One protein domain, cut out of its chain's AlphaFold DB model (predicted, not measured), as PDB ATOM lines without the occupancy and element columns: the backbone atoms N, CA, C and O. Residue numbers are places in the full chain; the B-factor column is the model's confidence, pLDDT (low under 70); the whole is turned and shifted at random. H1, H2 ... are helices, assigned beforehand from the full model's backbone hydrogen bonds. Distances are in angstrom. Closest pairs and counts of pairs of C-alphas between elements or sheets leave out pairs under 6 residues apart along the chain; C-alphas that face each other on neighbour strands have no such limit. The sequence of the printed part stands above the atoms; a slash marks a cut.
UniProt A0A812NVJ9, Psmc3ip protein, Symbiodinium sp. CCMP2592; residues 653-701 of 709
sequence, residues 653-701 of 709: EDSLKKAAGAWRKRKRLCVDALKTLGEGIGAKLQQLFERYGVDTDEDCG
ATOM      1  N   GLU A 653      23.774 136.910  59.031       83.12
ATOM      2  CA  GLU A 653      24.860 137.472  58.218       83.12
ATOM      3  C   GLU A 653      26.005 136.474  57.996       83.12
ATOM      4  O   GLU A 653      26.513 136.343  56.879       83.12
ATOM      5  N   ASP A 654      26.417 135.743  59.036       85.19
ATOM      6  CA  ASP A 654      27.461 134.719  58.919       85.19
ATOM      7  C   ASP A 654      27.005 133.535  58.048       85.19
ATOM      8  O   ASP A 654      27.765 133.015  57.223       85.19
ATOM      9  N   SER A 655      25.734 133.143  58.163       87.56
ATOM     10  CA  SER A 655      25.133 132.104  57.318       87.56
ATOM     11  C   SER A 655      25.088 132.524  55.847       87.56
ATOM     12  O   SER A 655      25.444 131.735  54.966       87.56
ATOM     13  N   LEU A 656      24.738 133.783  55.573       85.50
ATOM     14  CA  LEU A 656      24.725 134.351  54.229       85.50
ATOM     15  C   LEU A 656      26.144 134.431  53.636       85.50
ATOM     16  O   LEU A 656      26.359 134.016  52.496       85.50
ATOM     17  N   LYS A 657      27.142 134.848  54.431       85.44
ATOM     18  CA  LYS A 657      28.568 134.838  54.041       85.44
ATOM     19  C   LYS A 657      29.046 133.439  53.651       85.44
ATOM     20  O   LYS A 657      29.701 133.268  52.618       85.44
ATOM     21  N   LYS A 658      28.704 132.423  54.449       89.06
ATOM     22  CA  LYS A 658      29.038 131.016  54.167       89.06
ATOM     23  C   LYS A 658      28.361 130.517  52.890       89.06
ATOM     24  O   LYS A 658      29.029 129.896  52.058       89.06
ATOM     25  N   ALA A 659      27.077 130.816  52.704       86.88
ATOM     26  CA  ALA A 659      26.324 130.435  51.511       86.88
ATOM     27  C   ALA A 659      26.899 131.082  50.237       86.88
ATOM     28  O   ALA A 659      27.159 130.381  49.257       86.88
ATOM     29  N   ALA A 660      27.210 132.380  50.275       86.38
ATOM     30  CA  ALA A 660      27.841 133.094  49.163       86.38
ATOM     31  C   ALA A 660      29.247 132.547  48.840       86.38
ATOM     32  O   ALA A 660      29.625 132.397  47.675       86.38
ATOM     33  N   GLY A 661      30.030 132.187  49.864       86.31
ATOM     34  CA  GLY A 661      31.317 131.508  49.684       86.31
ATOM     35  C   GLY A 661      31.181 130.141  49.001       86.31
ATOM     36  O   GLY A 661      31.953 129.817  48.093       86.31
ATOM     37  N   ALA A 662      30.178 129.351  49.395       88.81
ATOM     38  CA  ALA A 662      29.894 128.053  48.789       88.81
ATOM     39  C   ALA A 662      29.435 128.180  47.328       88.81
ATOM     40  O   ALA A 662      29.915 127.418  46.486       88.81
ATOM     41  N   TRP A 663      28.578 129.159  47.018       87.56
ATOM     42  CA  TRP A 663      28.154 129.472  45.649       87.56
ATOM     43  C   TRP A 663      29.367 129.748  44.755       87.56
ATOM     44  O   TRP A 663      29.576 129.030  43.775       87.56
ATOM     45  N   ARG A 664      30.248 130.687  45.134       86.06
ATOM     46  CA  ARG A 664      31.456 131.015  44.347       86.06
ATOM     47  C   ARG A 664      32.359 129.807  44.121       86.06
ATOM     48  O   ARG A 664      32.833 129.586  43.006       86.06
ATOM     49  N   LYS A 665      32.596 129.010  45.168       90.19
ATOM     50  CA  LYS A 665      33.456 127.823  45.078       90.19
ATOM     51  C   LYS A 665      32.880 126.787  44.114       90.19
ATOM     52  O   LYS A 665      33.616 126.273  43.278       90.19
ATOM     53  N   ARG A 666      31.581 126.490  44.211       90.62
ATOM     54  CA  ARG A 666      30.913 125.503  43.347       90.62
ATOM     55  C   ARG A 666      30.847 125.975  41.895       90.62
ATOM     56  O   ARG A 666      31.190 125.191  41.013       90.62
ATOM     57  N   LYS A 667      30.518 127.253  41.657       86.56
ATOM     58  CA  LYS A 667      30.533 127.860  40.314       86.56
ATOM     59  C   LYS A 667      31.913 127.735  39.673       86.56
ATOM     60  O   LYS A 667      32.027 127.232  38.560       86.56
ATOM     61  N   ARG A 668      32.973 128.109  40.403       87.62
ATOM     62  CA  ARG A 668      34.358 127.995  39.918       87.62
ATOM     63  C   ARG A 668      34.723 126.552  39.566       87.62
ATOM     64  O   ARG A 668      35.185 126.315  38.461       87.62
ATOM     65  N   LEU A 669      34.469 125.599  40.465       90.06
ATOM     66  CA  LEU A 669      34.795 124.187  40.234       90.06
ATOM     67  C   LEU A 669      34.084 123.610  39.004       90.06
ATOM     68  O   LEU A 669      34.712 122.906  38.220       90.06
ATOM     69  N   CYS A 670      32.797 123.918  38.826       87.88
ATOM     70  CA  CYS A 670      32.027 123.463  37.669       87.88
ATOM     71  C   CYS A 670      32.588 124.044  36.362       87.88
ATOM     72  O   CYS A 670      32.866 123.309  35.415       87.88
ATOM     73  N   VAL A 671      32.830 125.359  36.334       86.69
ATOM     74  CA  VAL A 671      33.383 126.050  35.161       86.69
ATOM     75  C   VAL A 671      34.790 125.554  34.827       86.69
ATOM     76  O   VAL A 671      35.088 125.336  33.655       86.69
ATOM     77  N   ASP A 672      35.650 125.355  35.826       89.00
ATOM     78  CA  ASP A 672      37.016 124.869  35.620       89.00
ATOM     79  C   ASP A 672      37.018 123.429  35.089       89.00
ATOM     80  O   ASP A 672      37.708 123.146  34.113       89.00
ATOM     81  N   ALA A 673      36.177 122.542  35.635       88.19
ATOM     82  CA  ALA A 673      36.030 121.178  35.128       88.19
ATOM     83  C   ALA A 673      35.555 121.151  33.664       88.19
ATOM     84  O   ALA A 673      36.092 120.402  32.845       88.19
ATOM     85  N   LEU A 674      34.584 121.997  33.312       86.25
ATOM     86  CA  LEU A 674      34.083 122.101  31.941       86.25
ATOM     87  C   LEU A 674      35.109 122.718  30.986       86.25
ATOM     88  O   LEU A 674      35.186 122.297  29.834       86.25
ATOM     89  N   LYS A 675      35.945 123.655  31.447       86.44
ATOM     90  CA  LYS A 675      37.081 124.164  30.662       86.44
ATOM     91  C   LYS A 675      38.101 123.070  30.377       86.44
ATOM     92  O   LYS A 675      38.462 122.891  29.220       86.44
ATOM     93  N   THR A 676      38.497 122.295  31.389       88.56
ATOM     94  CA  THR A 676      39.431 121.172  31.213       88.56
ATOM     95  C   THR A 676      38.877 120.120  30.247       88.56
ATOM     96  O   THR A 676      39.600 119.619  29.388       88.56
ATOM     97  N   LEU A 677      37.576 119.817  30.318       86.50
ATOM     98  CA  LEU A 677      36.908 118.942  29.347       86.50
ATOM     99  C   LEU A 677      36.889 119.546  27.933       86.50
ATOM    100  O   LEU A 677      37.094 118.830  26.953       86.50
ATOM    101  N   GLY A 678      36.663 120.857  27.815       86.06
ATOM    102  CA  GLY A 678      36.682 121.575  26.539       86.06
ATOM    103  C   GLY A 678      38.047 121.583  25.871       86.06
ATOM    104  O   GLY A 678      38.127 121.361  24.664       86.06
ATOM    105  N   GLU A 679      39.115 121.740  26.652       86.56
ATOM    106  CA  GLU A 679      40.498 121.635  26.177       86.56
ATOM    107  C   GLU A 679      40.811 120.231  25.636       86.56
ATOM    108  O   GLU A 679      41.463 120.111  24.601       86.56
ATOM    109  N   GLY A 680      40.293 119.173  26.271       79.81
ATOM    110  CA  GLY A 680      40.495 117.789  25.823       79.81
ATOM    111  C   GLY A 680      39.698 117.387  24.574       79.81
ATOM    112  O   GLY A 680      40.125 116.500  23.837       79.81
ATOM    113  N   ILE A 681      38.545 118.018  24.326       80.50
ATOM    114  CA  ILE A 681      37.611 117.654  23.239       80.50
ATOM    115  C   ILE A 681      37.640 118.684  22.087       80.50
ATOM    116  O   ILE A 681      37.074 118.447  21.022       80.50
ATOM    117  N   GLY A 682      38.309 119.828  22.268       77.56
ATOM    118  CA  GLY A 682      38.359 120.915  21.283       77.56
ATOM    119  C   GLY A 682      37.046 121.700  21.162       77.56
ATOM    120  O   GLY A 682      36.777 122.296  20.119       77.56
ATOM    121  N   ALA A 683      36.213 121.695  22.207       81.31
ATOM    122  CA  ALA A 683      34.907 122.355  22.230       81.31
ATOM    123  C   ALA A 683      34.934 123.629  23.086       81.31
ATOM    124  O   ALA A 683      35.609 123.696  24.115       81.31
ATOM    125  N   LYS A 684      34.168 124.651  22.686       83.81
ATOM    126  CA  LYS A 684      34.048 125.898  23.463       83.81
ATOM    127  C   LYS A 684      33.131 125.693  24.670       83.81
ATOM    128  O   LYS A 684      32.140 124.980  24.582       83.81
ATOM    129  N   LEU A 685      33.403 126.408  25.763       81.25
ATOM    130  CA  LEU A 685      32.669 126.293  27.032       81.25
ATOM    131  C   LEU A 685      31.140 126.437  26.885       81.25
ATOM    132  O   LEU A 685      30.397 125.658  27.464       81.25
ATOM    133  N   GLN A 686      30.679 127.368  26.045       81.31
ATOM    134  CA  GLN A 686      29.252 127.575  25.758       81.31
ATOM    135  C   GLN A 686      28.588 126.354  25.096       81.31
ATOM    136  O   GLN A 686      27.478 125.981  25.451       81.31
ATOM    137  N   GLN A 687      29.299 125.666  24.196       82.88
ATOM    138  CA  GLN A 687      28.797 124.439  23.562       82.88
ATOM    139  C   GLN A 687      28.712 123.283  24.564       82.88
ATOM    140  O   GLN A 687      27.910 122.372  24.393       82.88
ATOM    141  N   LEU A 688      29.551 123.300  25.604       81.38
ATOM    142  CA  LEU A 688      29.503 122.311  26.677       81.38
ATOM    143  C   LEU A 688      28.368 122.589  27.661       81.38
ATOM    144  O   LEU A 688      27.745 121.633  28.108       81.38
ATOM    145  N   PHE A 689      28.071 123.857  27.960       86.25
ATOM    146  CA  PHE A 689      26.891 124.217  28.749       86.25
ATOM    147  C   PHE A 689      25.609 123.723  28.079       86.25
ATOM    148  O   PHE A 689      24.840 123.005  28.709       86.25
ATOM    149  N   GLU A 690      25.444 123.978  26.780       85.00
ATOM    150  CA  GLU A 690      24.281 123.510  26.020       85.00
ATOM    151  C   GLU A 690      24.236 121.975  25.910       85.00
ATOM    152  O   GLU A 690      23.200 121.354  26.135       85.00
ATOM    153  N   ARG A 691      25.379 121.330  25.639       83.19
ATOM    154  CA  ARG A 691      25.463 119.866  25.499       83.19
ATOM    155  C   ARG A 691      25.165 119.109  26.794       83.19
ATOM    156  O   ARG A 691      24.633 118.002  26.726       83.19
ATOM    157  N   TYR A 692      25.557 119.654  27.943       84.06
ATOM    158  CA  TYR A 692      25.361 119.022  29.249       84.06
ATOM    159  C   TYR A 692      24.180 119.602  30.039       84.06
ATOM    160  O   TYR A 692      23.933 119.138  31.150       84.06
ATOM    161  N   GLY A 693      23.446 120.571  29.478       83.25
ATOM    162  CA  GLY A 693      22.293 121.200  30.126       83.25
ATOM    163  C   GLY A 693      22.663 121.952  31.406       83.25
ATOM    164  O   GLY A 693      22.026 121.756  32.437       83.25
ATOM    165  N   VAL A 694      23.741 122.740  31.370       85.44
ATOM    166  CA  VAL A 694      24.190 123.558  32.506       85.44
ATOM    167  C   VAL A 694      23.713 124.991  32.316       85.44
ATOM    168  O   VAL A 694      24.238 125.699  31.459       85.44
ATOM    169  N   ASP A 695      22.778 125.414  33.159       86.25
ATOM    170  CA  ASP A 695      22.273 126.786  33.189       86.25
ATOM    171  C   ASP A 695      23.200 127.694  34.013       86.25
ATOM    172  O   ASP A 695      23.742 127.291  35.051       86.25
ATOM    173  N   THR A 696      23.402 128.931  33.556       81.62
ATOM    174  CA  THR A 696      24.167 129.941  34.297       81.62
ATOM    175  C   THR A 696      23.311 130.639  35.358       81.62
ATOM    176  O   THR A 696      22.084 130.519  35.379       81.62
ATOM    177  N   ASP A 697      23.956 131.378  36.270       81.25
ATOM    178  CA  ASP A 697      23.232 132.148  37.292       81.25
ATOM    179  C   ASP A 697      22.300 133.175  36.618       81.25
ATOM    180  O   ASP A 697      21.173 133.394  37.063       81.25
ATOM    181  N   GLU A 698      22.763 133.746  35.504       79.62
ATOM    182  CA  GLU A 698      22.040 134.694  34.667       79.62
ATOM    183  C   GLU A 698      20.820 134.047  33.984       79.62
ATOM    184  O   GLU A 698      19.746 134.651  33.974       79.62
ATOM    185  N   ASP A 699      20.943 132.801  33.507       80.44
ATOM    186  CA  ASP A 699      19.825 132.032  32.928       80.44
ATOM    187  C   ASP A 699      18.753 131.695  33.981       80.44
ATOM    188  O   ASP A 699      17.558 131.670  33.687       80.44
ATOM    189  N   CYS A 700      19.169 131.504  35.238       81.62
ATOM    190  CA  CYS A 700      18.277 131.270  36.378       81.62
ATOM    191  C   CYS A 700      17.682 132.560  36.979       81.62
ATOM    192  O   CYS A 700      16.952 132.494  37.975       81.62
ATOM    193  N   GLY A 701      18.010 133.737  36.433       78.44
ATOM    194  CA  GLY A 701      17.566 135.033  36.955       78.44
ATOM    195  C   GLY A 701      18.137 135.381  38.336       78.44
ATOM    196  O   GLY A 701      17.540 136.173  39.066       78.44
TER     197      GLY A 701
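AT A GLANCE: This is residues 653 to 701 of the 709 residues of the protein "Psmc3ip protein" of Symbiodinium sp. CCMP2592 (UniProt A0A812NVJ9). What shape is this? One long helix, H1, makes the longest axis, and its residues 653 to 666 stick out. Beyond residue 681 of H1 the backbone folds back into a short crosswise helix, H2, and then a tail, residues 693 to 701, turns back along H1's length. What is it made of? The printed part has 49 residues with two named helices, H1 then H2, and no named strand: all helix. It is loose, with a radius of gyration of the C-alphas of 13.2 A, and spans 42 by 21 by 11 A.

IN THESE COORDINATES: Where is H1? It holds residues 653 to 681, 42.2 A long, from C-alpha 653 at (24.860, 137.472, 58.218). Where is H2? It holds residues 685 to 692, ending with C-alpha 692 at (25.361, 119.022, 29.249).

HOW THE PARTS SIT: How do they meet? H1 touches H2 with residues 674 to 678 alone; the closest C-alphas, Lys 675 and Leu 685, are 6.1 A apart. At what angle? Their lines are about perpendicular, at 86 degrees. Are their backbones complete? In H1 and H2 every O i to N i+4 pair is within hydrogen-bond range.

THE WHOLE: How large is it? The two farthest C-alphas, Glu 653 and Gly 682, are 42.7 A apart. Any cut or low confidence? The printed part has no cut, the link from H1 to H2 is tight, and no printed residue is under 70 in pLDDT.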